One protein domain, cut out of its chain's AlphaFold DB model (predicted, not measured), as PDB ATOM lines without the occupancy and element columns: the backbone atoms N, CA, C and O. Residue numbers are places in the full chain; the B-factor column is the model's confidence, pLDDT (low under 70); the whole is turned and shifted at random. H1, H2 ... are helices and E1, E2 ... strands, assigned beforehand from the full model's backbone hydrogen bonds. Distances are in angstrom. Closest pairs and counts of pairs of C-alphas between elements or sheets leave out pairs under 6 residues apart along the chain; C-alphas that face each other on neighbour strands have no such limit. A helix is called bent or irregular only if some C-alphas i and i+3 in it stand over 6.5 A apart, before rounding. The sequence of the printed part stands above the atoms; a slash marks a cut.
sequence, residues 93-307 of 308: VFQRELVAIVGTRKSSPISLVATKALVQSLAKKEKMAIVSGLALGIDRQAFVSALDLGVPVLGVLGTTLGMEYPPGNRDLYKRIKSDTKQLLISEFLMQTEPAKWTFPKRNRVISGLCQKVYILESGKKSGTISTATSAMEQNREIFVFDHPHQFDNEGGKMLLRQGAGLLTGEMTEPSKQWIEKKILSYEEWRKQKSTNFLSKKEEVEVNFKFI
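This is residues 93 to 307 of the 308 residues of the protein "Putative DNA processing chain A DprA, SMF family" of Leptospira biflexa serovar Patoc (strain Patoc 1 / ATCC 23582 / Paris) (UniProt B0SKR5). A strongly twisted wall of six parallel strands is the core, with helices H1 and H2 over one face and H4, H5 and H6 over the other, in three layers, while H3 grazes it near E3 and E4. A long, bent two-stranded ribbon, E7 and E8, packs on H1 from outside, with H7 between its two strands in the chain. The printed part has 215 residues, seven named helices and eight named strands, in the order E1 H1 E2 H2 E3 H3 E4 H4 E5 H5 E6 H6 E7 H7 E8. The large sheet runs E4 E3 E2 E1 E5 E6; E7 and E8 are antiparallel. The class is mixed, and the whole is compact, with a radius of gyration of the C-alphas of 16.1 A and spans of 49 by 39 by 35 A.

E1, residues 97 to 102, begins at C-alpha 97 (-201.945, -16.879, -17.062). H1, 109 to 122, is 20.1 A long. Then come E2, 128 to 132; H2, 138 to 148; E3, 153 to 156; H3, 167 to 177; E4, 183 to 186; H4, 198 to 208; E5, 212 to 215; H5, 223 to 233; E6, 237 to 240; and H6, 250 to 257. E7, 265 to 279, 28.3 A long, bends by 110 degrees at residue 268. H7 is 282 to 288. E8, 294 to 306, 30.4 A long, bends by 88 degrees at residue 303 and ends at C-alpha 306 (-186.935, -25.096, -11.286).

Across the large sheet, N 185 and O 155 of E4 and E3 are 2.9 A apart, N 154 and O 130 of E3 and E2 2.8 A, N 131 and O 99 of E2 and E1 2.8 A, N 214 and O 100 of E5 and E1 2.8 A, and N 213 and O 237 of E5 and E6 2.8 A, within hydrogen-bond range. E1, H1, E2 is a strand-helix-strand unit, two parallel neighbour strands with a helix between, as are E2, H2, E3; E3, H3, E4; and E5, H5, E6; each crossover is right-handed. H1 touches H2, with the C-alphas of Lys 116 and Ser 145 closest at 5.6 A. H2 and H3 only just touch, with 3 pairs of C-alphas within 8 A. H3 is irregular, with C-alphas 168 and 171 7.5 A apart. The sheet curls round H4, which touches H5; the C-alphas of Asn 203 and Thr 227 are closest, at 5.0 A. H6 is close to H5 but not clearly touching. The closest C-alphas of H1 and E8 are those of Leu 118 and Phe 306, 6.1 A apart. N 273 and O 300 of E7 and E8 are 2.9 A apart, within hydrogen-bond range. H7 is apart from H3, only just, at 8.4 A. Every O i to N i+4 pair is within hydrogen-bond range in H1, H2, H5, H6 and H7, against 5 of 7 in H3 and 6 of 7 in H4.

The C-alphas farthest apart, of Met 190 and Glu 269, are 51.6 A apart. The printed part has no cut, and the link from E4 to H4 is long. The mean pLDDT of the printed part is 88.4; residues 277 to 296 are under 70.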
ATOM      1  N   VAL A  93    -204.327  -7.602 -17.350       97.38
ATOM      2  CA  VAL A  93    -203.659  -8.595 -16.500       97.38
ATOM      3  C   VAL A  93    -204.592  -9.759 -16.151       97.38
ATOM      4  O   VAL A  93    -204.122 -10.887 -16.058       97.38
ATOM      5  N   PHE A  94    -205.907  -9.547 -16.045       97.31
ATOM      6  CA  PHE A  94    -206.864 -10.635 -15.806       97.31
ATOM      7  C   PHE A  94    -206.953 -11.663 -16.946       97.31
ATOM      8  O   PHE A  94    -207.436 -12.769 -16.718       97.31
ATOM      9  N   GLN A  95    -206.496 -11.316 -18.153       94.38
ATOM     10  CA  GLN A  95    -206.499 -12.202 -19.324       94.38
ATOM     11  C   GLN A  95    -205.200 -13.015 -19.464       94.38
ATOM     12  O   GLN A  95    -205.048 -13.786 -20.410       94.38
ATOM     13  N   ARG A  96    -204.242 -12.819 -18.552       95.31
ATOM     14  CA  ARG A  96    -202.963 -13.538 -18.520       95.31
ATOM     15  C   ARG A  96    -203.098 -14.868 -17.789       95.31
ATOM     16  O   ARG A  96    -204.033 -15.080 -17.023       95.31
ATOM     17  N   GLU A  97    -202.113 -15.742 -17.968       95.38
ATOM     18  CA  GLU A  97    -201.945 -16.879 -17.062       95.38
ATOM     19  C   GLU A  97    -201.548 -16.345 -15.679       95.38
ATOM     20  O   GLU A  97    -200.507 -15.706 -15.521       95.38
ATOM     21  N   LEU A  98    -202.402 -16.567 -14.681       97.69
ATOM     22  CA  LEU A  98    -202.195 -16.083 -13.321       97.69
ATOM     23  C   LEU A  98    -201.627 -17.190 -12.437       97.69
ATOM     24  O   LEU A  98    -202.230 -18.255 -12.268       97.69
ATOM     25  N   VAL A  99    -200.472 -16.904 -11.839       97.69
ATOM     26  CA  VAL A  99    -199.762 -17.812 -10.939       97.69
ATOM     27  C   VAL A  99    -199.591 -17.154  -9.578       97.69
ATOM     28  O   VAL A  99    -199.007 -16.074  -9.477       97.69
ATOM     29  N   ALA A 100    -200.043 -17.819  -8.514       98.56
ATOM     30  CA  ALA A 100    -199.856 -17.312  -7.162       98.56
ATOM     31  C   ALA A 100    -198.505 -17.749  -6.592       98.56
ATOM     32  O   ALA A 100    -198.175 -18.933  -6.609       98.56
ATOM     33  N   ILE A 101    -197.759 -16.809  -6.013       98.56
ATOM     34  CA  ILE A 101    -196.556 -17.099  -5.222       98.56
ATOM     35  C   ILE A 101    -196.751 -16.517  -3.826       98.56
ATOM     36  O   ILE A 101    -196.919 -15.304  -3.668       98.56
ATOM     37  N   VAL A 102    -196.746 -17.380  -2.811       98.19
ATOM     38  CA  VAL A 102    -197.039 -17.004  -1.422       98.19
ATOM     39  C   VAL A 102    -196.104 -17.691  -0.433       98.19
ATOM     40  O   VAL A 102    -195.549 -18.761  -0.684       98.19
ATOM     41  N   GLY A 103    -195.943 -17.091   0.743       96.44
ATOM     42  CA  GLY A 103    -195.159 -17.703   1.809       96.44
ATOM     43  C   GLY A 103    -195.063 -16.861   3.071       96.44
ATOM     44  O   GLY A 103    -195.763 -15.860   3.243       96.44
ATOM     45  N   THR A 104    -194.214 -17.299   3.992       93.19
ATOM     46  CA  THR A 104    -194.026 -16.648   5.284       93.19
ATOM     47  C   THR A 104    -193.490 -15.226   5.131       93.19
ATOM     48  O   THR A 104    -192.682 -14.920   4.252       93.19
ATOM     49  N   ARG A 105    -193.887 -14.358   6.066       91.62
ATOM     50  CA  ARG A 105    -193.326 -13.006   6.213       91.62
ATOM     51  C   ARG A 105    -191.903 -13.022   6.769       91.62
ATOM     52  O   ARG A 105    -191.161 -12.066   6.570       91.62
ATOM     53  N   LYS A 106    -191.540 -14.083   7.499       88.81
ATOM     54  CA  LYS A 106    -190.220 -14.288   8.114       88.81
ATOM     55  C   LYS A 106    -189.422 -15.315   7.307       88.81
ATOM     56  O   LYS A 106    -189.057 -16.357   7.831       88.81
ATOM     57  N   SER A 107    -189.203 -15.032   6.028       90.50
ATOM     58  CA  SER A 107    -188.592 -15.983   5.091       90.50
ATOM     59  C   SER A 107    -187.130 -16.255   5.419       90.50
ATOM     60  O   SER A 107    -186.392 -15.336   5.792       90.50
ATOM     61  N   SER A 108    -186.719 -17.503   5.253       92.69
ATOM     62  CA  SER A 108    -185.321 -17.913   5.189       92.69
ATOM     63  C   SER A 108    -184.641 -17.344   3.937       92.69
ATOM     64  O   SER A 108    -185.304 -17.155   2.910       92.69
ATOM     65  N   PRO A 109    -183.326 -17.072   3.989       91.38
ATOM     66  CA  PRO A 109    -182.569 -16.641   2.821       91.38
ATOM     67  C   PRO A 109    -182.730 -17.606   1.640       91.38
ATOM     68  O   PRO A 109    -183.034 -17.170   0.532       91.38
ATOM     69  N   ILE A 110    -182.668 -18.919   1.887       91.88
ATOM     70  CA  ILE A 110    -182.841 -19.931   0.836       91.88
ATOM     71  C   ILE A 110    -184.206 -19.845   0.139       91.88
ATOM     72  O   ILE A 110    -184.288 -19.980  -1.078       91.88
ATOM     73  N   SER A 111    -185.279 -19.529   0.869       94.81
ATOM     74  CA  SER A 111    -186.610 -19.398   0.262       94.81
ATOM     75  C   SER A 111    -186.759 -18.115  -0.550       94.81
ATOM     76  O   SER A 111    -187.513 -18.087  -1.522       94.81
ATOM     77  N   LEU A 112    -186.026 -17.052  -0.203       94.50
ATOM     78  CA  LEU A 112    -185.973 -15.832  -1.013       94.50
ATOM     79  C   LEU A 112    -185.229 -16.079  -2.333       94.50
ATOM     80  O   LEU A 112    -185.715 -15.657  -3.385       94.50
ATOM     81  N   VAL A 113    -184.116 -16.826  -2.296       92.56
ATOM     82  CA  VAL A 113    -183.435 -17.299  -3.513       92.56
ATOM     83  C   VAL A 113    -184.395 -18.121  -4.359       92.56
ATOM     84  O   VAL A 113    -184.579 -17.827  -5.538       92.56
ATOM     85  N   ALA A 114    -185.022 -19.133  -3.755       94.00
ATOM     86  CA  ALA A 114    -185.942 -20.023  -4.445       94.00
ATOM     87  C   ALA A 114    -187.081 -19.231  -5.096       94.00
ATOM     88  O   ALA A 114    -187.398 -19.433  -6.262       94.00
ATOM     89  N   THR A 115    -187.638 -18.247  -4.393       96.50
ATOM     90  CA  THR A 115    -188.666 -17.359  -4.952       96.50
ATOM     91  C   THR A 115    -188.164 -16.641  -6.204       96.50
ATOM     92  O   THR A 115    -188.853 -16.629  -7.222       96.50
ATOM     93  N   LYS A 116    -186.955 -16.067  -6.165       95.00
ATOM     94  CA  LYS A 116    -186.356 -15.390  -7.322       95.00
ATOM     95  C   LYS A 116    -186.132 -16.357  -8.491       95.00
ATOM     96  O   LYS A 116    -186.517 -16.040  -9.613       95.00
ATOM     97  N   ALA A 117    -185.564 -17.533  -8.227       93.00
ATOM     98  CA  ALA A 117    -185.308 -18.562  -9.235       93.00
ATOM     99  C   ALA A 117    -186.605 -19.101  -9.869       93.00
ATOM    100  O   ALA A 117    -186.664 -19.340 -11.079       93.00
ATOM    101  N   LEU A 118    -187.665 -19.249  -9.069       95.31
ATOM    102  CA  LEU A 118    -188.992 -19.636  -9.540       95.31
ATOM    103  C   LEU A 118    -189.559 -18.576 -10.482       95.31
ATOM    104  O   LEU A 118    -189.972 -18.909 -11.589       95.31
ATOM    105  N   VAL A 119    -189.523 -17.300 -10.086       95.81
ATOM    106  CA  VAL A 119    -190.005 -16.204 -10.938       95.81
ATOM    107  C   VAL A 119    -189.199 -16.116 -12.237       95.81
ATOM    108  O   VAL A 119    -189.794 -15.969 -13.297       95.81
ATOM    109  N   GLN A 120    -187.874 -16.284 -12.194       93.44
ATOM    110  CA  GLN A 120    -187.030 -16.342 -13.398       93.44
ATOM    111  C   GLN A 120    -187.408 -17.493 -14.336       93.44
ATOM    112  O   GLN A 120    -187.349 -17.349 -15.556       93.44
ATOM    113  N   SER A 121    -187.777 -18.642 -13.774       92.25
ATOM    114  CA  SER A 121    -188.181 -19.813 -14.555       92.25
ATOM    115  C   SER A 121    -189.567 -19.610 -15.168       92.25
ATOM    116  O   SER A 121    -189.759 -19.883 -16.350       92.25
ATOM    117  N   LEU A 122    -190.502 -19.044 -14.400       92.31
ATOM    118  CA  LEU A 122    -191.844 -18.693 -14.856       92.31
ATOM    119  C   LEU A 122    -191.823 -17.588 -15.922       92.31
ATOM    120  O   LEU A 122    -192.577 -17.672 -16.885       92.31
ATOM    121  N   ALA A 123    -190.939 -16.592 -15.803       91.88
ATOM    122  CA  ALA A 123    -190.829 -15.456 -16.729       91.88
ATOM    123  C   ALA A 123    -190.530 -15.854 -18.186       91.88
ATOM    124  O   ALA A 123    -190.704 -15.046 -19.091       91.88
ATOM    125  N   LYS A 124    -190.081 -17.095 -18.418       88.31
ATOM    126  CA  LYS A 124    -189.863 -17.652 -19.760       88.31
ATOM    127  C   LYS A 124    -191.161 -18.018 -20.478       88.31
ATOM    128  O   LYS A 124    -191.144 -18.170 -21.695       88.31
ATOM    129  N   LYS A 125    -192.258 -18.210 -19.739       85.00
ATOM    130  CA  LYS A 125    -193.584 -18.469 -20.305       85.00
ATOM    131  C   LYS A 125    -194.171 -17.148 -20.801       85.00
ATOM    132  O   LYS A 125    -194.111 -16.131 -20.110       85.00
ATOM    133  N   GLU A 126    -194.744 -17.153 -21.999       83.88
ATOM    134  CA  GLU A 126    -195.407 -15.965 -22.533       83.88
ATOM    135  C   GLU A 126    -196.708 -15.664 -21.776       83.88
ATOM    136  O   GLU A 126    -197.376 -16.558 -21.266       83.88
ATOM    137  N   LYS A 127    -197.099 -14.381 -21.736       89.56
ATOM    138  CA  LYS A 127    -198.416 -13.920 -21.248       89.56
ATOM    139  C   LYS A 127    -198.790 -14.366 -19.822       89.56
ATOM    140  O   LYS A 127    -199.969 -14.531 -19.528       89.56
ATOM    141  N   MET A 128    -197.820 -14.467 -18.919       94.25
ATOM    142  CA  MET A 128    -198.052 -14.770 -17.502       94.25
ATOM    143  C   MET A 128    -197.984 -13.508 -16.622       94.25
ATOM    144  O   MET A 128    -197.386 -12.499 -17.010       94.25
ATOM    145  N   ALA A 129    -198.637 -13.550 -15.460       97.56
ATOM    146  CA  ALA A 129    -198.510 -12.561 -14.394       97.56
ATOM    147  C   ALA A 129    -198.454 -13.224 -13.009       97.56
ATOM    148  O   ALA A 129    -199.096 -14.247 -12.750       97.56
ATOM    149  N   ILE A 130    -197.700 -12.606 -12.098       98.44
ATOM    150  CA  ILE A 130    -197.530 -13.100 -10.728       98.44
ATOM    151  C   ILE A 130    -198.578 -12.476  -9.811       98.44
ATOM    152  O   ILE A 130    -198.654 -11.256  -9.665       98.44
ATOM    153  N   VAL A 131    -199.351 -13.318  -9.132       98.75
ATOM    154  CA  VAL A 131    -200.356 -12.920  -8.145       98.75
ATOM    155  C   VAL A 131    -199.804 -13.112  -6.738       98.75
ATOM    156  O   VAL A 131    -199.250 -14.157  -6.397       98.75
ATOM    157  N   SER A 132    -199.956 -12.106  -5.881       98.19
ATOM    158  CA  SER A 132    -199.576 -12.229  -4.472       98.19
ATOM    159  C   SER A 132    -200.268 -11.187  -3.597       98.19
ATOM    160  O   SER A 132    -201.066 -10.364  -4.050       98.19
ATOM    161  N   GLY A 133    -199.986 -11.249  -2.299       96.19
ATOM    162  CA  GLY A 133    -200.666 -10.485  -1.275       96.19
ATOM    163  C   GLY A 133    -199.941  -9.238  -0.774       96.19
ATOM    164  O   GLY A 133    -200.366  -8.690   0.248       96.19
ATOM    165  N   LEU A 134    -198.855  -8.806  -1.420       93.75
ATOM    166  CA  LEU A 134    -198.045  -7.650  -0.999       93.75
ATOM    167  C   LEU A 134    -197.520  -7.747   0.444       93.75
ATOM    168  O   LEU A 134    -197.133  -6.734   1.024       93.75
ATOM    169  N   ALA A 135    -197.497  -8.935   1.057       92.62
ATOM    170  CA  ALA A 135    -196.940  -9.096   2.394       92.62
ATOM    171  C   ALA A 135    -195.408  -8.915   2.391       92.62
ATOM    172  O   ALA A 135    -194.754  -8.832   1.351       92.62
ATOM    173  N   LEU A 136    -194.808  -8.832   3.579       91.50
ATOM    174  CA  LEU A 136    -193.351  -8.957   3.715       91.50
ATOM    175  C   LEU A 136    -192.901 -10.382   3.344       91.50
ATOM    176  O   LEU A 136    -193.725 -11.293   3.289       91.50
ATOM    177  N   GLY A 137    -191.594 -10.585   3.167       93.69
ATOM    178  CA  GLY A 137    -191.025 -11.907   2.892       93.69
ATOM    179  C   GLY A 137    -191.277 -12.367   1.457       93.69
ATOM    180  O   GLY A 137    -190.982 -11.623   0.521       93.69
ATOM    181  N   ILE A 138    -191.817 -13.579   1.294       96.62
ATOM    182  CA  ILE A 138    -191.980 -14.243  -0.010       96.62
ATOM    183  C   ILE A 138    -192.815 -13.409  -0.989       96.62
ATOM    184  O   ILE A 138    -192.363 -13.183  -2.107       96.62
ATOM    185  N   ASP A 139    -193.974 -12.884  -0.573       97.44
ATOM    186  CA  ASP A 139    -194.834 -12.050  -1.430       97.44
ATOM    187  C   ASP A 139    -194.061 -10.854  -2.023       97.44
ATOM    188  O   ASP A 139    -194.137 -10.570  -3.220       97.44
ATOM    189  N   ARG A 140    -193.268 -10.166  -1.187       96.88
ATOM    190  CA  ARG A 140    -192.412  -9.052  -1.618       96.88
ATOM    191  C   ARG A 140    -191.365  -9.533  -2.618       96.88
ATOM    192  O   ARG A 140    -191.184  -8.889  -3.647       96.88
ATOM    193  N   GLN A 141    -190.659 -10.619  -2.308       97.44
ATOM    194  CA  GLN A 141    -189.595 -11.136  -3.171       97.44
ATOM    195  C   GLN A 141    -190.135 -11.559  -4.538       97.44
ATOM    196  O   GLN A 141    -189.494 -11.278  -5.550       97.44
ATOM    197  N   ALA A 142    -191.320 -12.173  -4.578       98.19
ATOM    198  CA  ALA A 142    -191.987 -12.563  -5.811       98.19
ATOM    199  C   ALA A 142    -192.239 -11.344  -6.706       98.19
ATOM    200  O   ALA A 142    -191.830 -11.331  -7.863       98.19
ATOM    201  N   PHE A 143    -192.826 -10.284  -6.146       98.19
ATOM    202  CA  PHE A 143    -193.129  -9.071  -6.904       98.19
ATOM    203  C   PHE A 143    -191.891  -8.281  -7.306       98.19
ATOM    204  O   PHE A 143    -191.821  -7.830  -8.441       98.19
ATOM    205  N   VAL A 144    -190.901  -8.126  -6.423       97.06
ATOM    206  CA  VAL A 144    -189.643  -7.455  -6.785       97.06
ATOM    207  C   VAL A 144    -188.981  -8.188  -7.951       97.06
ATOM    208  O   VAL A 144    -188.651  -7.555  -8.947       97.06
ATOM    209  N   SER A 145    -188.885  -9.518  -7.869       97.12
ATOM    210  CA  SER A 145    -188.277 -10.332  -8.929       97.12
ATOM    211  C   SER A 145    -189.064 -10.245 -10.240       97.12
ATOM    212  O   SER A 145    -188.462 -10.162 -11.304       97.12
ATOM    213  N   ALA A 146    -190.398 -10.240 -10.175       97.62
ATOM    214  CA  ALA A 146    -191.255 -10.135 -11.354       97.62
ATOM    215  C   ALA A 146    -191.089  -8.771 -12.035       97.62
ATOM    216  O   ALA A 146    -190.836  -8.706 -13.236       97.62
ATOM    217  N   LEU A 147    -191.127  -7.690 -11.252       97.25
ATOM    218  CA  LEU A 147    -190.936  -6.329 -11.749       97.25
ATOM    219  C   LEU A 147    -189.528  -6.110 -12.322       97.25
ATOM    220  O   LEU A 147    -189.383  -5.356 -13.280       97.25
ATOM    221  N   ASP A 148    -188.491  -6.739 -11.758       95.94
ATOM    222  CA  ASP A 148    -187.116  -6.680 -12.288       95.94
ATOM    223  C   ASP A 148    -186.987  -7.373 -13.654       95.94
ATOM    224  O   ASP A 148    -186.139  -7.002 -14.459       95.94
ATOM    225  N   LEU A 149    -187.847  -8.358 -13.925       95.56
ATOM    226  CA  LEU A 149    -187.888  -9.119 -15.176       95.56
ATOM    227  C   LEU A 149    -188.948  -8.601 -16.162       95.56
ATOM    228  O   LEU A 149    -189.143  -9.199 -17.217       95.56
ATOM    229  N   GLY A 150    -189.660  -7.520 -15.827       95.06
ATOM    230  CA  GLY A 150    -190.747  -6.983 -16.652       95.06
ATOM    231  C   GLY A 150    -191.996  -7.872 -16.716       95.06
ATOM    232  O   GLY A 150    -192.833  -7.685 -17.601       95.06
ATOM    233  N   VAL A 151    -192.141  -8.827 -15.793       97.06
ATOM    234  CA  VAL A 151    -193.334  -9.671 -15.664       97.06
ATOM    235  C   VAL A 151    -194.408  -8.898 -14.892       97.06
ATOM    236  O   VAL A 151    -194.124  -8.426 -13.785       97.06
ATOM    237  N   PRO A 152    -195.638  -8.767 -15.424       97.94
ATOM    238  CA  PRO A 152    -196.717  -8.096 -14.713       97.94
ATOM    239  C   PRO A 152    -197.053  -8.755 -13.372       97.94
ATOM    240  O   PRO A 152    -196.988  -9.978 -13.218       97.94
ATOM    241  N   VAL A 153    -197.460  -7.937 -12.407       98.56
ATOM    242  CA  VAL A 153    -197.888  -8.357 -11.074       98.56
ATOM    243  C   VAL A 153    -199.330  -7.945 -10.810       98.56
ATOM    244  O   VAL A 153    -199.768  -6.853 -11.178       98.56
ATOM    245  N   LEU A 154    -200.054  -8.823 -10.116       98.69
ATOM    246  CA  LEU A 154    -201.406  -8.589  -9.625       98.69
ATOM    247  C   LEU A 154    -201.411  -8.669  -8.094       98.69
ATOM    248  O   LEU A 154    -201.383  -9.749  -7.496       98.69
ATOM    249  N   GLY A 155    -201.446  -7.510  -7.442       98.38
ATOM    250  CA  GLY A 155    -201.518  -7.396  -5.989       98.38
ATOM    251  C   GLY A 155    -202.951  -7.447  -5.475       98.38
ATOM    252  O   GLY A 155    -203.742  -6.553  -5.757       98.38
ATOM    253  N   VAL A 156    -203.277  -8.444  -4.653       98.31
ATOM    254  CA  VAL A 156    -204.593  -8.538  -4.000       98.31
ATOM    255  C   VAL A 156    -204.500  -7.967  -2.585       98.31
ATOM    256  O   VAL A 156    -203.810  -8.527  -1.735       98.31
ATOM    257  N   LEU A 157    -205.190  -6.867  -2.290       95.94
ATOM    258  CA  LEU A 157    -205.104  -6.184  -0.997       95.94
ATOM    259  C   LEU A 157    -206.078  -6.763   0.036       95.94
ATOM    260  O   LEU A 157    -207.198  -7.162  -0.269       95.94
ATOM    261  N   GLY A 158    -205.631  -6.791   1.297       93.00
ATOM    262  CA  GLY A 158    -206.472  -7.073   2.471       93.00
ATOM    263  C   GLY A 158    -207.079  -5.810   3.089       93.00
ATOM    264  O   GLY A 158    -207.570  -5.846   4.209       93.00
ATOM    265  N   THR A 159    -206.978  -4.687   2.391       92.69
ATOM    266  CA  THR A 159    -207.371  -3.335   2.795       92.69
ATOM    267  C   THR A 159    -208.040  -2.656   1.604       92.69
ATOM    268  O   THR A 159    -208.080  -3.224   0.510       92.69
ATOM    269  N   THR A 160    -208.559  -1.444   1.773       92.44
ATOM    270  CA  THR A 160    -208.981  -0.631   0.621       92.44
ATOM    271  C   THR A 160    -207.769  -0.235  -0.235       92.44
ATOM    272  O   THR A 160    -206.642  -0.180   0.266       92.44
ATOM    273  N   LEU A 161    -207.973   0.094  -1.518       91.81
ATOM    274  CA  LEU A 161    -206.885   0.582  -2.390       91.81
ATOM    275  C   LEU A 161    -206.233   1.881  -1.885       91.81
ATOM    276  O   LEU A 161    -205.074   2.157  -2.200       91.81
ATOM    277  N   GLY A 162    -206.955   2.654  -1.070       87.19
ATOM    278  CA  GLY A 162    -206.452   3.871  -0.432       87.19
ATOM    279  C   GLY A 162    -205.505   3.617   0.741       87.19
ATOM    280  O   GLY A 162    -204.903   4.562   1.244       87.19
ATOM    281  N   MET A 163    -205.348   2.365   1.183       88.88
ATOM    282  CA  MET A 163    -204.529   2.020   2.338       88.88
ATOM    283  C   MET A 163    -203.444   1.005   1.979       88.88
ATOM    284  O   MET A 163    -203.687  -0.199   1.867       88.88
ATOM    285  N   GLU A 164    -202.214   1.500   1.863       89.69
ATOM    286  CA  GLU A 164    -201.027   0.678   1.636       89.69
ATOM    287  C   GLU A 164    -200.631  -0.082   2.901       89.69
ATOM    288  O   GLU A 164    -200.329   0.507   3.945       89.69
ATOM    289  N   TYR A 165    -200.586  -1.409   2.797       88.06
ATOM    290  CA  TYR A 165    -200.240  -2.268   3.914       88.06
ATOM    291  C   TYR A 165    -199.525  -3.546   3.442       88.06
ATOM    292  O   TYR A 165    -200.051  -4.253   2.586       88.06
ATOM    293  N   PRO A 166    -198.380  -3.921   4.043       87.94
ATOM    294  CA  PRO A 166    -197.732  -3.295   5.191       87.94
ATOM    295  C   PRO A 166    -196.865  -2.088   4.788       87.94
ATOM    296  O   PRO A 166    -196.314  -2.073   3.686       87.94
ATOM    297  N   PRO A 167    -196.629  -1.110   5.683       82.31
ATOM    298  CA  PRO A 167    -195.828   0.075   5.345       82.31
ATOM    299  C   PRO A 167    -194.376  -0.195   4.937       82.31
ATOM    300  O   PRO A 167    -193.773   0.632   4.260       82.31
ATOM    301  N   GLY A 168    -193.812  -1.359   5.279       82.44
ATOM    302  CA  GLY A 168    -192.482  -1.771   4.801       82.44
ATOM    303  C   GLY A 168    -192.369  -2.063   3.316       82.44
ATOM    304  O   GLY A 168    -191.256  -2.150   2.795       82.44
ATOM    305  N   ASN A 169    -193.513  -2.156   2.643       91.56
ATOM    306  CA  ASN A 169    -193.613  -2.306   1.203       91.56
ATOM    307  C   ASN A 169    -194.061  -1.019   0.500       91.56
ATOM    308  O   ASN A 169    -194.412  -1.085  -0.671       91.56
ATOM    309  N   ARG A 170    -194.029   0.156   1.151       90.06
ATOM    310  CA  ARG A 170    -194.338   1.449   0.496       90.06
ATOM    311  C   ARG A 170    -193.524   1.682  -0.778       90.06
ATOM    312  O   ARG A 170    -194.035   2.209  -1.755       90.06
ATOM    313  N   ASP A 171    -192.260   1.278  -0.780       92.25
ATOM    314  CA  ASP A 171    -191.400   1.324  -1.965       92.25
ATOM    315  C   ASP A 171    -191.904   0.416  -3.097       92.25
ATOM    316  O   ASP A 171    -191.929   0.828  -4.254       92.25
ATOM    317  N   LEU A 172    -192.369  -0.790  -2.760       95.00
ATOM    318  CA  LEU A 172    -192.968  -1.714  -3.721       95.00
ATOM    319  C   LEU A 172    -194.303  -1.177  -4.257       95.00
ATOM    320  O   LEU A 172    -194.534  -1.224  -5.459       95.00
ATOM    321  N   TYR A 173    -195.148  -0.609  -3.391       95.31
ATOM    322  CA  TYR A 173    -196.383   0.059  -3.808       95.31
ATOM    323  C   TYR A 173    -196.109   1.198  -4.785       95.31
ATOM    324  O   TYR A 173    -196.771   1.272  -5.815       95.31
ATOM    325  N   LYS A 174    -195.115   2.050  -4.498       94.88
ATOM    326  CA  LYS A 174    -194.699   3.121  -5.413       94.88
ATOM    327  C   LYS A 174    -194.301   2.565  -6.776       94.88
ATOM    328  O   LYS A 174    -194.799   3.060  -7.777       94.88
ATOM    329  N   ARG A 175    -193.473   1.515  -6.805       96.19
ATOM    330  CA  ARG A 175    -193.023   0.876  -8.051       96.19
ATOM    331  C   ARG A 175    -194.183   0.292  -8.864       96.19
ATOM    332  O   ARG A 175    -194.221   0.475 -10.074       96.19
ATOM    333  N   ILE A 176    -195.131  -0.371  -8.202       97.06
ATOM    334  CA  ILE A 176    -196.324  -0.930  -8.853       97.06
ATOM    335  C   ILE A 176    -197.213   0.186  -9.401       97.06
ATOM    336  O   ILE A 176    -197.621   0.131 -10.550       97.06
ATOM    337  N   LYS A 177    -197.485   1.225  -8.604       95.69
ATOM    338  CA  LYS A 177    -198.350   2.344  -9.008       95.69
ATOM    339  C   LYS A 177    -197.735   3.217 -10.106       95.69
ATOM    340  O   LYS A 177    -198.479   3.875 -10.822       95.69
ATOM    341  N   SER A 178    -196.407   3.256 -10.223       95.12
ATOM    342  CA  SER A 178    -195.712   4.014 -11.270       95.12
ATOM    343  C   SER A 178    -195.685   3.317 -12.631       95.12
ATOM    344  O   SER A 178    -195.332   3.954 -13.617       95.12
ATOM    345  N   ASP A 179    -196.018   2.028 -12.693       94.81
ATOM    346  CA  ASP A 179    -196.023   1.248 -13.928       94.81
ATOM    347  C   ASP A 179    -197.460   0.859 -14.285       94.81
ATOM    348  O   ASP A 179    -198.125   0.108 -13.570       94.81
ATOM    349  N   THR A 180    -197.950   1.373 -15.412       91.38
ATOM    350  CA  THR A 180    -199.336   1.172 -15.846       91.38
ATOM    351  C   THR A 180    -199.651  -0.274 -16.202       91.38
ATOM    352  O   THR A 180    -200.823  -0.615 -16.240       91.38
ATOM    353  N   LYS A 181    -198.646  -1.134 -16.416       95.19
ATOM    354  CA  LYS A 181    -198.827  -2.556 -16.763       95.19
ATOM    355  C   LYS A 181    -199.196  -3.441 -15.572       95.19
ATOM    356  O   LYS A 181    -199.414  -4.640 -15.745       95.19
ATOM    357  N   GLN A 182    -199.184  -2.885 -14.366       98.06
ATOM    358  CA  GLN A 182    -199.417  -3.622 -13.129       98.06
ATOM    359  C   GLN A 182    -200.871  -3.490 -12.689       98.06
ATOM    360  O   GLN A 182    -201.562  -2.563 -13.104       98.06
ATOM    361  N   LEU A 183    -201.338  -4.396 -11.828       98.50
ATOM    362  CA  LEU A 183    -202.711  -4.371 -11.334       98.50
ATOM    363  C   LEU A 183    -202.762  -4.537  -9.813       98.50
ATOM    364  O   LEU A 183    -202.184  -5.457  -9.239       98.50
ATOM    365  N   LEU A 184    -203.493  -3.653  -9.141       98.44
ATOM    366  CA  LEU A 184    -203.863  -3.783  -7.735       98.44
ATOM    367  C   LEU A 184    -205.373  -3.946  -7.625       98.44
ATOM    368  O   LEU A 184    -206.118  -3.189  -8.242       98.44
ATOM    369  N   ILE A 185    -205.827  -4.897  -6.811       98.25
ATOM    370  CA  ILE A 185    -207.256  -5.139  -6.598       98.25
ATOM    371  C   ILE A 185    -207.604  -5.245  -5.116       98.25
ATOM    372  O   ILE A 185    -206.783  -5.656  -4.293       98.25
ATOM    373  N   SER A 186    -208.853  -4.944  -4.778       97.19
ATOM    374  CA  SER A 186    -209.430  -5.233  -3.467       97.19
ATOM    375  C   SER A 186    -210.921  -5.552  -3.562       97.19
ATOM    376  O   SER A 186    -211.626  -5.024  -4.416       97.19
ATOM    377  N   GLU A 187    -211.416  -6.390  -2.650       95.81
ATOM    378  CA  GLU A 187    -212.859  -6.566  -2.402       95.81
ATOM    379  C   GLU A 187    -213.403  -5.488  -1.436       95.81
ATOM    380  O   GLU A 187    -214.608  -5.363  -1.232       95.81
ATOM    381  N   PHE A 188    -212.527  -4.692  -0.813       92.94
ATOM    382  CA  PHE A 188    -212.901  -3.683   0.177       92.94
ATOM    383  C   PHE A 188    -212.986  -2.288  -0.456       92.94
ATOM    384  O   PHE A 188    -211.965  -1.679  -0.777       92.94
ATOM    385  N   LEU A 189    -214.211  -1.779  -0.611       87.88
ATOM    386  CA  LEU A 189    -214.505  -0.466  -1.203       87.88
ATOM    387  C   LEU A 189    -214.527   0.655  -0.155       87.88
ATOM    388  O   LEU A 189    -213.792   1.638  -0.249       87.88
ATOM    389  N   MET A 190    -215.371   0.490   0.864       81.25
ATOM    390  CA  MET A 190    -215.521   1.432   1.975       81.25
ATOM    391  C   MET A 190    -214.441   1.204   3.028       81.25
ATOM    392  O   MET A 190    -213.872   0.111   3.097       81.25
ATOM    393  N   GLN A 191    -214.171   2.231   3.845       70.81
ATOM    394  CA  GLN A 191    -213.123   2.227   4.871       70.81
ATOM    395  C   GLN A 191    -213.131   0.916   5.666       70.81
ATOM    396  O   GLN A 191    -213.987   0.672   6.513       70.81
ATOM    397  N   THR A 192    -212.177   0.050   5.335       73.88
ATOM    398  CA  THR A 192    -211.974  -1.239   5.979       73.88
ATOM    399  C   THR A 192    -210.564  -1.230   6.524       73.88
ATOM    400  O   THR A 192    -209.595  -1.341   5.771       73.88
ATOM    401  N   GLU A 193    -210.467  -1.067   7.837       76.19
ATOM    402  CA  GLU A 193    -209.192  -1.125   8.536       76.19
ATOM    403  C   GLU A 193    -208.580  -2.535   8.442       76.19
ATOM    404  O   GLU A 193    -209.315  -3.534   8.423       76.19
ATOM    405  N   PRO A 194    -207.240  -2.663   8.426       80.44
ATOM    406  CA  PRO A 194    -206.578  -3.953   8.375       80.44
ATOM    407  C   PRO A 194    -206.876  -4.722   9.662       80.44
ATOM    408  O   PRO A 194    -206.408  -4.381  10.749       80.44
ATOM    409  N   ALA A 195    -207.632  -5.808   9.540       84.62
ATOM    410  CA  ALA A 195    -208.007  -6.652  10.668       84.62
ATOM    411  C   ALA A 195    -207.647  -8.116  10.410       84.62
ATOM    412  O   ALA A 195    -207.532  -8.551   9.264       84.62
ATOM    413  N   LYS A 196    -207.510  -8.919  11.475       85.00
ATOM    414  CA  LYS A 196    -207.134 -10.344  11.368       85.00
ATOM    415  C   LYS A 196    -208.016 -11.133  10.390       85.00
ATOM    416  O   LYS A 196    -207.511 -12.039   9.745       85.00
ATOM    417  N   TRP A 197    -209.294 -10.770  10.257       88.12
ATOM    418  CA  TRP A 197    -210.256 -11.430   9.369       88.12
ATOM    419  C   TRP A 197    -210.147 -11.000   7.894       88.12
ATOM    420  O   TRP A 197    -210.570 -11.745   7.011       88.12
ATOM    421  N   THR A 198    -209.558  -9.835   7.603       90.94
ATOM    422  CA  THR A 198    -209.450  -9.311   6.229       90.94
ATOM    423  C   THR A 198    -208.454 -10.105   5.383       90.94
ATOM    424  O   THR A 198    -208.722 -10.385   4.219       90.94
ATOM    425  N   PHE A 199    -207.336 -10.545   5.973       90.81
ATOM    426  CA  PHE A 199    -206.292 -11.272   5.242       90.81
ATOM    427  C   PHE A 199    -206.722 -12.681   4.801       90.81
ATOM    428  O   PHE A 199    -206.522 -12.988   3.630       90.81
ATOM    429  N   PRO A 200    -207.366 -13.519   5.642       90.62
ATOM    430  CA  PRO A 200    -207.945 -14.779   5.171       90.62
ATOM    431  C   PRO A 200    -209.000 -14.567   4.080       90.62
ATOM    432  O   PRO A 200    -208.991 -15.271   3.073       90.62
ATOM    433  N   LYS A 201    -209.860 -13.544   4.222       92.56
ATOM    434  CA  LYS A 201    -210.859 -13.200   3.196       92.56
ATOM    435  C   LYS A 201    -210.201 -12.812   1.865       92.56
ATOM    436  O   LYS A 201    -210.668 -13.209   0.806       92.56
ATOM    437  N   ARG A 202    -209.080 -12.093   1.914       95.69
ATOM    438  CA  ARG A 202    -208.257 -11.774   0.743       95.69
ATOM    439  C   ARG A 202    -207.611 -13.021   0.141       95.69
ATOM    440  O   ARG A 202    -207.566 -13.156  -1.076       95.69
ATOM    441  N   ASN A 203    -207.090 -13.931   0.961       96.50
ATOM    442  CA  ASN A 203    -206.322 -15.089   0.492       96.50
ATOM    443  C   ASN A 203    -207.126 -16.018  -0.432       96.50
ATOM    444  O   ASN A 203    -206.551 -16.570  -1.374       96.50
ATOM    445  N   ARG A 204    -208.449 -16.129  -0.227       97.44
ATOM    446  CA  ARG A 204    -209.322 -16.863  -1.160       97.44
ATOM    447  C   ARG A 204    -209.393 -16.236  -2.553       97.44
ATOM    448  O   ARG A 204    -209.651 -16.951  -3.509       97.44
ATOM    449  N   VAL A 205    -209.164 -14.926  -2.677       98.38
ATOM    450  CA  VAL A 205    -209.096 -14.231  -3.974       98.38
ATOM    451  C   VAL A 205    -207.754 -14.496  -4.653       98.38
ATOM    452  O   VAL A 205    -207.741 -14.748  -5.849       98.38
ATOM    453  N   ILE A 206    -206.638 -14.509  -3.907       98.56
ATOM    454  CA  ILE A 206    -205.310 -14.849  -4.463       98.56
ATOM    455  C   ILE A 206    -205.350 -16.222  -5.138       98.56
ATOM    456  O   ILE A 206    -204.995 -16.346  -6.305       98.56
ATOM    457  N   SER A 207    -205.794 -17.239  -4.398       98.12
ATOM    458  CA  SER A 207    -205.940 -18.603  -4.925       98.12
ATOM    459  C   SER A 207    -207.031 -18.681  -5.993       98.12
ATOM    460  O   SER A 207    -206.820 -19.296  -7.032       98.12
ATOM    461  N   GLY A 208    -208.150 -17.977  -5.801       98.25
ATOM    462  CA  GLY A 208    -209.287 -18.016  -6.719       98.25
ATOM    463  C   GLY A 208    -208.983 -17.493  -8.116       98.25
ATOM    464  O   GLY A 208    -209.583 -17.964  -9.076       98.25
ATOM    465  N   LEU A 209    -208.032 -16.564  -8.228       98.44
ATOM    466  CA  LEU A 209    -207.552 -16.021  -9.496       98.44
ATOM    467  C   LEU A 209    -206.632 -16.972 -10.272       98.44
ATOM    468  O   LEU A 209    -206.450 -16.765 -11.466       98.44
ATOM    469  N   CYS A 210    -206.025 -17.964  -9.618       98.00
ATOM    470  CA  CYS A 210    -204.889 -18.704 -10.170       98.00
ATOM    471  C   CYS A 210    -205.210 -20.183 -10.359       98.00
ATOM    472  O   CYS A 210    -205.923 -20.777  -9.555       98.00
ATOM    473  N   GLN A 211    -204.608 -20.806 -11.373       93.50
ATOM    474  CA  GLN A 211    -204.643 -22.268 -11.530       93.50
ATOM    475  C   GLN A 211    -203.607 -22.954 -10.634       93.50
ATOM    476  O   GLN A 211    -203.866 -24.026 -10.090       93.50
ATOM    477  N   LYS A 212    -202.447 -22.304 -10.459       97.19
ATOM    478  CA  LYS A 212    -201.294 -22.823  -9.718       97.19
ATOM    479  C   LYS A 212    -200.917 -21.895  -8.570       97.19
ATOM    480  O   LYS A 212    -200.824 -20.676  -8.748       97.19
ATOM    481  N   VAL A 213    -200.665 -22.481  -7.403       98.31
ATOM    482  CA  VAL A 213    -200.235 -21.790  -6.184       98.31
ATOM    483  C   VAL A 213    -198.914 -22.378  -5.700       98.31
ATOM    484  O   VAL A 213    -198.850 -23.527  -5.271       98.31
ATOM    485  N   TYR A 214    -197.857 -21.572  -5.729       98.44
ATOM    486  CA  TYR A 214    -196.530 -21.940  -5.248       98.44
ATOM    487  C   TYR A 214    -196.321 -21.425  -3.822       98.44
ATOM    488  O   TYR A 214    -196.470 -20.231  -3.540       98.44
ATOM    489  N   ILE A 215    -195.955 -22.334  -2.924       98.06
ATOM    490  CA  ILE A 215    -195.696 -22.076  -1.510       98.06
ATOM    491  C   ILE A 215    -194.214 -22.280  -1.246       98.06
ATOM    492  O   ILE A 215    -193.706 -23.397  -1.317       98.06
ATOM    493  N   LEU A 216    -193.516 -21.186  -0.946       97.31
ATOM    494  CA  LEU A 216    -192.054 -21.217  -0.884       97.31
ATOM    495  C   LEU A 216    -191.534 -21.490   0.522       97.31
ATOM    496  O   LEU A 216    -190.458 -22.041   0.662       97.31
ATOM    497  N   GLU A 217    -192.275 -21.098   1.556       96.75
ATOM    498  CA  GLU A 217    -191.985 -21.447   2.948       96.75
ATOM    499  C   GLU A 217    -193.205 -21.120   3.807       96.75
ATOM    500  O   GLU A 217    -193.781 -20.030   3.690       96.75
ATOM    501  N   SER A 218    -193.611 -22.037   4.682       94.94
ATOM    502  CA  SER A 218    -194.727 -21.799   5.595       94.94
ATOM    503  C   SER A 218    -194.604 -22.601   6.883       94.94
ATOM    504  O   SER A 218    -194.582 -23.827   6.847       94.94
ATOM    505  N   GLY A 219    -194.715 -21.917   8.022       92.06
ATOM    506  CA  GLY A 219    -194.943 -22.566   9.312       92.06
ATOM    507  C   GLY A 219    -196.337 -23.192   9.436       92.06
ATOM    508  O   GLY A 219    -197.251 -22.889   8.661       92.06
ATOM    509  N   LYS A 220    -196.522 -24.048  10.448       85.62
ATOM    510  CA  LYS A 220    -197.739 -24.871  10.635       85.62
ATOM    511  C   LYS A 220    -199.033 -24.069  10.847       85.62
ATOM    512  O   LYS A 220    -200.099 -24.489  10.414       85.62
ATOM    513  N   LYS A 221    -198.960 -22.914  11.519       84.19
ATOM    514  CA  LYS A 221    -200.096 -21.999  11.758       84.19
ATOM    515  C   LYS A 221    -199.805 -20.634  11.138       84.19
ATOM    516  O   LYS A 221    -199.493 -19.676  11.843       84.19
ATOM    517  N   SER A 222    -199.867 -20.554   9.813       86.38
ATOM    518  CA  SER A 222    -199.523 -19.342   9.063       86.38
ATOM    519  C   SER A 222    -200.688 -18.838   8.204       86.38
ATOM    520  O   SER A 222    -201.618 -19.572   7.872       86.38
ATOM    521  N   GLY A 223    -200.613 -17.569   7.789       85.69
ATOM    522  CA  GLY A 223    -201.532 -17.028   6.783       85.69
ATOM    523  C   GLY A 223    -201.397 -17.709   5.415       85.69
ATOM    524  O   GLY A 223    -202.362 -17.727   4.661       85.69
ATOM    525  N   THR A 224    -200.239 -18.300   5.113       90.81
ATOM    526  CA  THR A 224    -199.999 -19.066   3.883       90.81
ATOM    527  C   THR A 224    -200.811 -20.356   3.864       90.81
ATOM    528  O   THR A 224    -201.380 -20.684   2.828       90.81
ATOM    529  N   ILE A 225    -200.962 -21.032   5.012       94.50
ATOM    530  CA  ILE A 225    -201.842 -22.207   5.126       94.50
ATOM    531  C   ILE A 225    -203.284 -21.844   4.774       94.50
ATOM    532  O   ILE A 225    -203.927 -22.589   4.054       94.50
ATOM    533  N   SER A 226    -203.775 -20.665   5.174       94.00
ATOM    534  CA  SER A 226    -205.114 -20.209   4.765       94.00
ATOM    535  C   SER A 226    -205.258 -20.071   3.242       94.00
ATOM    536  O   SER A 226    -206.317 -20.404   2.709       94.00
ATOM    537  N   THR A 227    -204.218 -19.610   2.535       95.75
ATOM    538  CA  THR A 227    -204.214 -19.586   1.062       95.75
ATOM    539  C   THR A 227    -204.206 -21.000   0.487       95.75
ATOM    540  O   THR A 227    -204.970 -21.270  -0.431       95.75
ATOM    541  N   ALA A 228    -203.394 -21.904   1.044       96.06
ATOM    542  CA  ALA A 228    -203.314 -23.298   0.609       96.06
ATOM    543  C   ALA A 228    -204.647 -24.038   0.794       96.06
ATOM    544  O   ALA A 228    -205.119 -24.697  -0.122       96.06
ATOM    545  N   THR A 229    -205.301 -23.870   1.946       95.00
ATOM    546  CA  THR A 229    -206.636 -24.422   2.204       95.00
ATOM    547  C   THR A 229    -207.652 -23.902   1.192       95.00
ATOM    548  O   THR A 229    -208.363 -24.700   0.593       95.00
ATOM    549  N   SER A 230    -207.660 -22.589   0.931       96.62
ATOM    550  CA  SER A 230    -208.553 -22.004  -0.080       96.62
ATOM    551  C   SER A 230    -208.281 -22.580  -1.474       96.62
ATOM    552  O   SER A 230    -209.216 -22.889  -2.197       96.62
ATOM    553  N   ALA A 231    -207.009 -22.759  -1.839       97.19
ATOM    554  CA  ALA A 231    -206.605 -23.339  -3.115       97.19
ATOM    555  C   ALA A 231    -207.075 -24.797  -3.264       97.19
ATOM    556  O   ALA A 231    -207.629 -25.139  -4.305       97.19
ATOM    557  N   MET A 232    -206.947 -25.626  -2.219       95.12
ATOM    558  CA  MET A 232    -207.467 -27.002  -2.221       95.12
ATOM    559  C   MET A 232    -208.991 -27.031  -2.389       95.12
ATOM    560  O   MET A 232    -209.501 -27.759  -3.234       95.12
ATOM    561  N   GLU A 233    -209.724 -26.199  -1.640       95.19
ATOM    562  CA  GLU A 233    -211.191 -26.088  -1.743       95.19
ATOM    563  C   GLU A 233    -211.660 -25.615  -3.128       95.19
ATOM    564  O   GLU A 233    -212.774 -25.916  -3.552       95.19
ATOM    565  N   GLN A 234    -210.815 -24.864  -3.832       96.94
ATOM    566  CA  GLN A 234    -211.065 -24.330  -5.171       96.94
ATOM    567  C   GLN A 234    -210.505 -25.226  -6.285       96.94
ATOM    568  O   GLN A 234    -210.522 -24.822  -7.448       96.94
ATOM    569  N   ASN A 235    -210.000 -26.414  -5.939       95.94
ATOM    570  CA  ASN A 235    -209.387 -27.359  -6.867       95.94
ATOM    571  C   ASN A 235    -208.241 -26.735  -7.692       95.94
ATOM    572  O   ASN A 235    -208.191 -26.858  -8.914       95.94
ATOM    573  N   ARG A 236    -207.352 -25.991  -7.022       96.94
ATOM    574  CA  ARG A 236    -206.142 -25.409  -7.620       96.94
ATOM    575  C   ARG A 236    -204.934 -26.287  -7.328       96.94
ATOM    576  O   ARG A 236    -204.825 -26.859  -6.245       96.94
ATOM    577  N   GLU A 237    -203.998 -26.342  -8.268       97.44
ATOM    578  CA  GLU A 237    -202.746 -27.069  -8.082       97.44
ATOM    579  C   GLU A 237    -201.850 -26.331  -7.085       97.44
ATOM    580  O   GLU A 237    -201.663 -25.112  -7.169       97.44
ATOM    581  N   ILE A 238    -201.270 -27.072  -6.143       98.12
ATOM    582  CA  ILE A 238    -200.384 -26.521  -5.117       98.12
ATOM    583  C   ILE A 238    -199.013 -27.156  -5.264       98.12
ATOM    584  O   ILE A 238    -198.897 -28.380  -5.253       98.12
ATOM    585  N   PHE A 239    -197.982 -26.316  -5.332       98.19
ATOM    586  CA  PHE A 239    -196.585 -26.731  -5.359       98.19
ATOM    587  C   PHE A 239    -195.846 -26.161  -4.155       98.19
ATOM    588  O   PHE A 239    -195.980 -24.977  -3.842       98.19
ATOM    589  N   VAL A 240    -195.053 -26.984  -3.478       97.88
ATOM    590  CA  VAL A 240    -194.335 -26.597  -2.259       97.88
ATOM    591  C   VAL A 240    -192.835 -26.744  -2.466       97.88
ATOM    592  O   VAL A 240    -192.363 -27.803  -2.866       97.88
ATOM    593  N   PHE A 241    -192.082 -25.694  -2.148       96.81
ATOM    594  CA  PHE A 241    -190.629 -25.774  -2.013       96.81
ATOM    595  C   PHE A 241    -190.257 -26.316  -0.628       96.81
ATOM    596  O   PHE A 241    -190.745 -25.810   0.389       96.81
ATOM    597  N   ASP A 242    -189.388 -27.324  -0.590       95.12
ATOM    598  CA  ASP A 242    -188.863 -27.904   0.648       95.12
ATOM    599  C   ASP A 242    -187.339 -28.018   0.575       95.12
ATOM    600  O   ASP A 242    -186.790 -28.601  -0.358       95.12
ATOM    601  N   HIS A 243    -186.653 -27.411   1.545       93.50
ATOM    602  CA  HIS A 243    -185.199 -27.330   1.585       93.50
ATOM    603  C   HIS A 243    -184.675 -27.324   3.037       93.50
ATOM    604  O   HIS A 243    -185.201 -26.579   3.869       93.50
ATOM    605  N   PRO A 244    -183.591 -28.062   3.367       90.94
ATOM    606  CA  PRO A 244    -183.081 -28.184   4.742       90.94
ATOM    607  C   PRO A 244    -182.727 -26.864   5.447       90.94
ATOM    608  O   PRO A 244    -182.859 -26.758   6.660       90.94
ATOM    609  N   HIS A 245    -182.283 -25.851   4.697       91.94
ATOM    610  CA  HIS A 245    -181.919 -24.524   5.223       91.94
ATOM    611  C   HIS A 245    -183.097 -23.555   5.447       91.94
ATOM    612  O   HIS A 245    -182.878 -22.374   5.727       91.94
ATOM    613  N   GLN A 246    -184.343 -24.007   5.295       93.88
ATOM    614  CA  GLN A 246    -185.507 -23.190   5.644       93.88
ATOM    615  C   GLN A 246    -185.615 -23.003   7.159       93.88
ATOM    616  O   GLN A 246    -185.216 -23.867   7.936       93.88
ATOM    617  N   PHE A 247    -186.160 -21.865   7.589       92.81
ATOM    618  CA  PHE A 247    -186.284 -21.550   9.012       92.81
ATOM    619  C   PHE A 247    -187.453 -22.306   9.643       92.81
ATOM    620  O   PHE A 247    -187.318 -22.835  10.742       92.81
ATOM    621  N   ASP A 248    -188.600 -22.337   8.957       93.19
ATOM    622  CA  ASP A 248    -189.784 -23.102   9.360       93.19
ATOM    623  C   ASP A 248    -190.658 -23.426   8.139       93.19
ATOM    624  O   ASP A 248    -191.372 -22.563   7.618       93.19
ATOM    625  N   ASN A 249    -190.623 -24.692   7.710       96.06
ATOM    626  CA  ASN A 249    -191.444 -25.211   6.615       96.06
ATOM    627  C   ASN A 249    -192.388 -26.348   7.046       96.06
ATOM    628  O   ASN A 249    -192.811 -27.159   6.225       96.06
ATOM    629  N   GLU A 250    -192.753 -26.434   8.330       96.62
ATOM    630  CA  GLU A 250    -193.624 -27.521   8.810       96.62
ATOM    631  C   GLU A 250    -195.024 -27.484   8.182       96.62
ATOM    632  O   GLU A 250    -195.660 -28.520   7.978       96.62
ATOM    633  N   GLY A 251    -195.506 -26.292   7.831       96.25
ATOM    634  CA  GLY A 251    -196.733 -26.119   7.063       96.25
ATOM    635  C   GLY A 251    -196.592 -26.577   5.609       96.25
ATOM    636  O   GLY A 251    -197.496 -27.230   5.099       96.25
ATOM    637  N   GLY A 252    -195.460 -26.294   4.959       96.62
ATOM    638  CA  GLY A 252    -195.164 -26.801   3.614       96.62
ATOM    639  C   GLY A 252    -195.091 -28.330   3.580       96.62
ATOM    640  O   GLY A 252    -195.795 -28.970   2.802       96.62
ATOM    641  N   LYS A 253    -194.334 -28.935   4.502       97.00
ATOM    642  CA  LYS A 253    -194.236 -30.398   4.642       97.00
ATOM    643  C   LYS A 253    -195.580 -31.059   4.929       97.00
ATOM    644  O   LYS A 253    -195.852 -32.150   4.437       97.00
ATOM    645  N   MET A 254    -196.436 -30.410   5.719       97.25
ATOM    646  CA  MET A 254    -197.808 -30.874   5.931       97.25
ATOM    647  C   MET A 254    -198.594 -30.911   4.615       97.25
ATOM    648  O   MET A 254    -199.253 -31.910   4.351       97.25
ATOM    649  N   LEU A 255    -198.505 -29.865   3.789       96.88
ATOM    650  CA  LEU A 255    -199.188 -29.808   2.493       96.88
ATOM    651  C   LEU A 255    -198.666 -30.875   1.520       96.88
ATOM    652  O   LEU A 255    -199.466 -31.509   0.840       96.88
ATOM    653  N   LEU A 256    -197.357 -31.143   1.512       96.94
ATOM    654  CA  LEU A 256    -196.775 -32.251   0.740       96.94
ATOM    655  C   LEU A 256    -197.375 -33.604   1.153       96.94
ATOM    656  O   LEU A 256    -197.795 -34.383   0.303       96.94
ATOM    657  N   ARG A 257    -197.510 -33.865   2.462       96.44
ATOM    658  CA  ARG A 257    -198.186 -35.080   2.965       96.44
ATOM    659  C   ARG A 257    -199.673 -35.137   2.597       96.44
ATOM    660  O   ARG A 257    -200.241 -36.220   2.578       96.44
ATOM    661  N   GLN A 258    -200.295 -33.989   2.334       94.62
ATOM    662  CA  GLN A 258    -201.685 -33.871   1.882       94.62
ATOM    663  C   GLN A 258    -201.832 -33.963   0.353       94.62
ATOM    664  O   GLN A 258    -202.942 -33.819  -0.149       94.62
ATOM    665  N   GLY A 259    -200.747 -34.229  -0.382       94.44
ATOM    666  CA  GLY A 259    -200.776 -34.440  -1.830       94.44
ATOM    667  C   GLY A 259    -200.434 -33.209  -2.669       94.44
ATOM    668  O   GLY A 259    -200.589 -33.259  -3.886       94.44
ATOM    669  N   ALA A 260    -199.959 -32.114  -2.062       96.69
ATOM    670  CA  ALA A 260    -199.368 -31.024  -2.836       96.69
ATOM    671  C   ALA A 260    -198.127 -31.519  -3.598       96.69
ATOM    672  O   ALA A 260    -197.356 -32.335  -3.089       96.69
ATOM    673  N   GLY A 261    -197.910 -30.990  -4.802       96.69
ATOM    674  CA  GLY A 261    -196.734 -31.301  -5.602       96.69
ATOM    675  C   GLY A 261    -195.463 -30.767  -4.946       96.69
ATOM    676  O   GLY A 261    -195.427 -29.642  -4.442       96.69
ATOM    677  N   LEU A 262    -194.390 -31.554  -4.971       95.81
ATOM    678  CA  LEU A 262    -193.067 -31.041  -4.636       95.81
ATOM    679  C   LEU A 262    -192.580 -30.149  -5.777       95.81
ATOM    680  O   LEU A 262    -192.591 -30.554  -6.938       95.81
ATOM    681  N   LEU A 263    -192.141 -28.938  -5.452       93.56
ATOM    682  CA  LEU A 263    -191.534 -28.042  -6.422       93.56
ATOM    683  C   LEU A 263    -190.086 -28.482  -6.672       93.56
ATOM    684  O   LEU A 263    -189.184 -28.162  -5.897       93.56
ATOM    685  N   THR A 264    -189.874 -29.235  -7.746       80.38
ATOM    686  CA  THR A 264    -188.572 -29.813  -8.101       80.38
ATOM    687  C   THR A 264    -187.750 -28.900  -9.006       80.38
ATOM    688  O   THR A 264    -188.287 -28.186  -9.857       80.38
ATOM    689  N   GLY A 265    -186.428 -28.962  -8.867       70.31
ATOM    690  CA  GLY A 265    -185.489 -28.303  -9.768       70.31
ATOM    691  C   GLY A 265    -184.323 -29.202 -10.162       70.31
ATOM    692  O   GLY A 265    -184.032 -30.182  -9.482       70.31
ATOM    693  N   GLU A 266    -183.661 -28.857 -11.261       70.38
ATOM    694  CA  GLU A 266    -182.381 -29.434 -11.672       70.38
ATOM    695  C   GLU A 266    -181.269 -28.852 -10.812       70.38
ATOM    696  O   GLU A 266    -181.267 -27.647 -10.534       70.38
ATOM    697  N   MET A 267    -180.308 -29.690 -10.422       70.56
ATOM    698  CA  MET A 267    -179.092 -29.203  -9.786       70.56
ATOM    699  C   MET A 267    -178.250 -28.415 -10.794       70.56
ATOM    700  O   MET A 267    -178.071 -28.835 -11.935       70.56
ATOM    701  N   THR A 268    -177.715 -27.281 -10.361       75.44
ATOM    702  CA  THR A 268    -176.807 -26.433 -11.140       75.44
ATOM    703  C   THR A 268    -175.478 -26.279 -10.414       75.44
ATOM    704  O   THR A 268    -175.375 -26.600  -9.229       75.44
ATOM    705  N   GLU A 269    -174.468 -25.738 -11.100       73.19
ATOM    706  CA  GLU A 269    -173.230 -25.348 -10.424       73.19
ATOM    707  C   GLU A 269    -173.531 -24.384  -9.264       73.19
ATOM    708  O   GLU A 269    -174.381 -23.492  -9.415       73.19
ATOM    709  N   PRO A 270    -172.872 -24.561  -8.105       74.12
ATOM    710  CA  PRO A 270    -173.046 -23.665  -6.979       74.12
ATOM    711  C   PRO A 270    -172.711 -22.222  -7.349       74.12
ATOM    712  O   PRO A 270    -171.637 -21.914  -7.862       74.12
ATOM    713  N   SER A 271    -173.631 -21.314  -7.043       75.62
ATOM    714  CA  SER A 271    -173.447 -19.878  -7.214       75.62
ATOM    715  C   SER A 271    -173.766 -19.147  -5.917       75.62
ATOM    716  O   SER A 271    -174.711 -19.488  -5.205       75.62
ATOM    717  N   LYS A 272    -172.973 -18.124  -5.601       77.44
ATOM    718  CA  LYS A 272    -173.189 -17.270  -4.430       77.44
ATOM    719  C   LYS A 272    -174.122 -16.129  -4.803       77.44
ATOM    720  O   LYS A 272    -173.836 -15.356  -5.717       77.44
ATOM    721  N   GLN A 273    -175.239 -16.011  -4.093       78.06
ATOM    722  CA  GLN A 273    -176.196 -14.925  -4.269       78.06
ATOM    723  C   GLN A 273    -176.313 -14.088  -3.000       78.06
ATOM    724  O   GLN A 273    -176.379 -14.607  -1.889       78.06
ATOM    725  N   TRP A 274    -176.385 -12.772  -3.185       73.56
ATOM    726  CA  TRP A 274    -176.635 -11.821  -2.109       73.56
ATOM    727  C   TRP A 274    -178.120 -11.512  -2.041       73.56
ATOM    728  O   TRP A 274    -178.720 -11.107  -3.040       73.56
ATOM    729  N   ILE A 275    -178.703 -11.657  -0.857       74.19
ATOM    730  CA  ILE A 275    -180.099 -11.298  -0.624       74.19
ATOM    731  C   ILE A 275    -180.173 -10.163   0.370       74.19
ATOM    732  O   ILE A 275    -179.552 -10.196   1.429       74.19
ATOM    733  N   GLU A 276    -180.992  -9.174   0.033       70.25
ATOM    734  CA  GLU A 276    -181.347  -8.097   0.934       70.25
ATOM    735  C   GLU A 276    -182.671  -8.412   1.631       70.25
ATOM    736  O   GLU A 276    -183.733  -8.501   1.011       70.25
ATOM    737  N   LYS A 277    -182.617  -8.577   2.951       66.50
ATOM    738  CA  LYS A 277    -183.790  -8.853   3.773       66.50
ATOM    739  C   LYS A 277    -184.193  -7.604   4.539       66.50
ATOM    740  O   LYS A 277    -183.411  -7.097   5.338       66.50
ATOM    741  N   LYS A 278    -185.439  -7.153   4.368       66.50
ATOM    742  CA  LYS A 278    -186.046  -6.171   5.280       66.50
ATOM    743  C   LYS A 278    -186.476  -6.879   6.564       66.50
ATOM    744  O   LYS A 278    -187.367  -7.729   6.533       66.50
ATOM    745  N   ILE A 279    -185.844  -6.538   7.683       57.31
ATOM    746  CA  ILE A 279    -186.090  -7.144   8.995       57.31
ATOM    747  C   ILE A 279    -186.841  -6.131   9.854       57.31
ATOM    748  O   ILE A 279    -186.243  -5.290  10.512       57.31
ATOM    749  N   LEU A 280    -188.167  -6.184   9.823       54.16
ATOM    750  CA  LEU A 280    -188.994  -5.604  10.879       54.16
ATOM    751  C   LEU A 280    -190.332  -6.331  10.876       54.16
ATOM    752  O   LEU A 280    -191.008  -6.432   9.848       54.16
ATOM    753  N   SER A 281    -190.690  -6.902  12.018       54.75
ATOM    754  CA  SER A 281    -191.959  -7.594  12.182       54.75
ATOM    755  C   SER A 281    -193.117  -6.597  12.261       54.75
ATOM    756  O   SER A 281    -192.960  -5.430  12.617       54.75
ATOM    757  N   TYR A 282    -194.324  -7.068  11.944       50.28
ATOM    758  CA  TYR A 282    -195.541  -6.261  12.051       50.28
ATOM    759  C   TYR A 282    -195.780  -5.717  13.470       50.28
ATOM    760  O   TYR A 282    -196.293  -4.613  13.617       50.28
ATOM    761  N   GLU A 283    -195.405  -6.463  14.511       54.03
ATOM    762  CA  GLU A 283    -195.571  -6.037  15.905       54.03
ATOM    763  C   GLU A 283    -194.574  -4.943  16.296       54.03
ATOM    764  O   GLU A 283    -194.953  -3.984  16.967       54.03
ATOM    765  N   GLU A 284    -193.332  -5.039  15.820       53.66
ATOM    766  CA  GLU A 284    -192.318  -3.991  15.987       53.66
ATOM    767  C   GLU A 284    -192.716  -2.721  15.227       53.66
ATOM    768  O   GLU A 284    -192.685  -1.628  15.794       53.66
ATOM    769  N   TRP A 285    -193.211  -2.864  13.992       55.59
ATOM    770  CA  TRP A 285    -193.784  -1.747  13.242       55.59
ATOM    771  C   TRP A 285    -194.982  -1.121  13.970       55.59
ATOM    772  O   TRP A 285    -195.034   0.097  14.128       55.59
ATOM    773  N   ARG A 286    -195.933  -1.933  14.454       49.72
ATOM    774  CA  ARG A 286    -197.131  -1.444  15.160       49.72
ATOM    775  C   ARG A 286    -196.760  -0.617  16.393       49.72
ATOM    776  O   ARG A 286    -197.472   0.333  16.707       49.72
ATOM    777  N   LYS A 287    -195.664  -0.965  17.073       59.50
ATOM    778  CA  LYS A 287    -195.142  -0.220  18.227       59.50
ATOM    779  C   LYS A 287    -194.407   1.061  17.824       59.50
ATOM    780  O   LYS A 287    -194.591   2.077  18.480       59.50
ATOM    781  N   GLN A 288    -193.598   1.031  16.766       59.12
ATOM    782  CA  GLN A 288    -192.714   2.149  16.412       59.12
ATOM    783  C   GLN A 288    -193.328   3.154  15.426       59.12
ATOM    784  O   GLN A 288    -192.819   4.264  15.307       59.12
ATOM    785  N   LYS A 289    -194.376   2.774  14.676       54.03
ATOM    786  CA  LYS A 289    -194.955   3.538  13.546       54.03
ATOM    787  C   LYS A 289    -193.915   4.042  12.522       54.03
ATOM    788  O   LYS A 289    -194.228   4.890  11.690       54.03
ATOM    789  N   SER A 290    -192.697   3.501  12.546       52.50
ATOM    790  CA  SER A 290    -191.576   3.894  11.693       52.50
ATOM    791  C   SER A 290    -191.518   3.027  10.441       52.50
ATOM    792  O   SER A 290    -191.830   1.840  10.478       52.50
ATOM    793  N   THR A 291    -191.099   3.612   9.321       52.84
ATOM    794  CA  THR A 291    -190.847   2.890   8.065       52.84
ATOM    795  C   THR A 291    -189.372   2.591   7.823       52.84
ATOM    796  O   THR A 291    -189.020   2.180   6.720       52.84
ATOM    797  N   ASN A 292    -188.505   2.784   8.820       54.59
ATOM    798  CA  ASN A 292    -187.083   2.473   8.700       54.59
ATOM    799  C   ASN A 292    -186.857   0.979   8.937       54.59
ATOM    800  O   ASN A 292    -186.578   0.549  10.052       54.59
ATOM    801  N   PHE A 293    -187.017   0.188   7.875       61.38
ATOM    802  CA  PHE A 293    -186.655  -1.227   7.873       61.38
ATOM    803  C   PHE A 293    -185.134  -1.354   7.824       61.38
ATOM    804  O   PHE A 293    -184.512  -0.808   6.916       61.38
ATOM    805  N   LEU A 294    -184.543  -2.092   8.765       58.84
ATOM    806  CA  LEU A 294    -183.146  -2.503   8.648       58.84
ATOM    807  C   LEU A 294    -183.041  -3.487   7.484       58.84
ATOM    808  O   LEU A 294    -183.775  -4.483   7.444       58.84
ATOM    809  N   SER A 295    -182.154  -3.198   6.533       62.16
ATOM    810  CA  SER A 295    -181.777  -4.166   5.517       62.16
ATOM    811  C   SER A 295    -180.533  -4.922   5.963       62.16
ATOM    812  O   SER A 295    -179.537  -4.340   6.387       62.16
ATOM    813  N   LYS A 296    -180.611  -6.251   5.918       69.88
ATOM    814  CA  LYS A 296    -179.465  -7.128   6.141       69.88
ATOM    815  C   LYS A 296    -179.145  -7.818   4.827       69.88
ATOM    816  O   LYS A 296    -180.038  -8.417   4.227       69.88
ATOM    817  N   LYS A 297    -177.889  -7.717   4.394       73.56
ATOM    818  CA  LYS A 297    -177.362  -8.527   3.297       73.56
ATOM    819  C   LYS A 297    -176.838  -9.839   3.858       73.56
ATOM    820  O   LYS A 297    -176.126  -9.842   4.860       73.56
ATOM    821  N   GLU A 298    -177.217 -10.930   3.219       79.12
ATOM    822  CA  GLU A 298    -176.780 -12.276   3.569       79.12
ATOM    823  C   GLU A 298    -176.397 -13.013   2.288       79.12
ATOM    824  O   GLU A 298    -177.051 -12.850   1.253       79.12
ATOM    825  N   GLU A 299    -175.300 -13.758   2.353       79.25
ATOM    826  CA  GLU A 299    -174.794 -14.572   1.254       79.25
ATOM    827  C   GLU A 299    -175.397 -15.972   1.356       79.25
ATOM    828  O   GLU A 299    -175.417 -16.571   2.430       79.25
ATOM    829  N   VAL A 300    -175.911 -16.484   0.240       79.50
ATOM    830  CA  VAL A 300    -176.538 -17.804   0.157       79.50
ATOM    831  C   VAL A 300    -175.972 -18.543  -1.041       79.50
ATOM    832  O   VAL A 300    -175.908 -17.994  -2.141       79.50
ATOM    833  N   GLU A 301    -175.581 -19.793  -0.828       76.44
ATOM    834  CA  GLU A 301    -175.184 -20.699  -1.900       76.44
ATOM    835  C   GLU A 301    -176.421 -21.319  -2.556       76.44
ATOM    836  O   GLU A 301    -177.358 -21.752  -1.881       76.44
ATOM    837  N   VAL A 302    -176.439 -21.318  -3.887       74.06
ATOM    838  CA  VAL A 302    -177.579 -21.729  -4.705       74.06
ATOM    839  C   VAL A 302    -177.100 -22.694  -5.766       74.06
ATOM    840  O   VAL A 302    -176.217 -22.356  -6.550       74.06
ATOM    841  N   ASN A 303    -177.723 -23.862  -5.824       75.31
ATOM    842  CA  ASN A 303    -177.339 -24.946  -6.720       75.31
ATOM    843  C   ASN A 303    -178.556 -25.597  -7.395       75.31
ATOM    844  O   ASN A 303    -178.523 -26.792  -7.675       75.31
ATOM    845  N   PHE A 304    -179.647 -24.852  -7.618       74.62
ATOM    846  CA  PHE A 304    -180.844 -25.397  -8.260       74.62
ATOM    847  C   PHE A 304    -181.567 -24.407  -9.179       74.62
ATOM    848  O   PHE A 304    -181.523 -23.188  -8.991       74.62
ATOM    849  N   LYS A 305    -182.304 -24.958 -10.149       78.56
ATOM    850  CA  LYS A 305    -183.201 -24.240 -11.065       78.56
ATOM    851  C   LYS A 305    -184.488 -25.033 -11.278       78.56
ATOM    852  O   LYS A 305    -184.428 -26.226 -11.534       78.56
ATOM    853  N   PHE A 306    -185.650 -24.390 -11.205       83.12
ATOM    854  CA  PHE A 306    -186.935 -25.096 -11.286       83.12
ATOM    855  C   PHE A 306    -187.281 -25.598 -12.693       83.12
ATOM    856  O   PHE A 306    -187.030 -24.906 -13.684       83.12
ATOM    857  N   ILE A 307    -187.917 -26.773 -12.743       71.81
ATOM    858  CA  ILE A 307    -188.595 -27.328 -13.925       71.81
ATOM    859  C   ILE A 307    -190.103 -27.139 -13.698       71.81
ATOM    860  O   ILE A 307    -190.606 -27.520 -12.642       71.81
TER     861      ILE A 307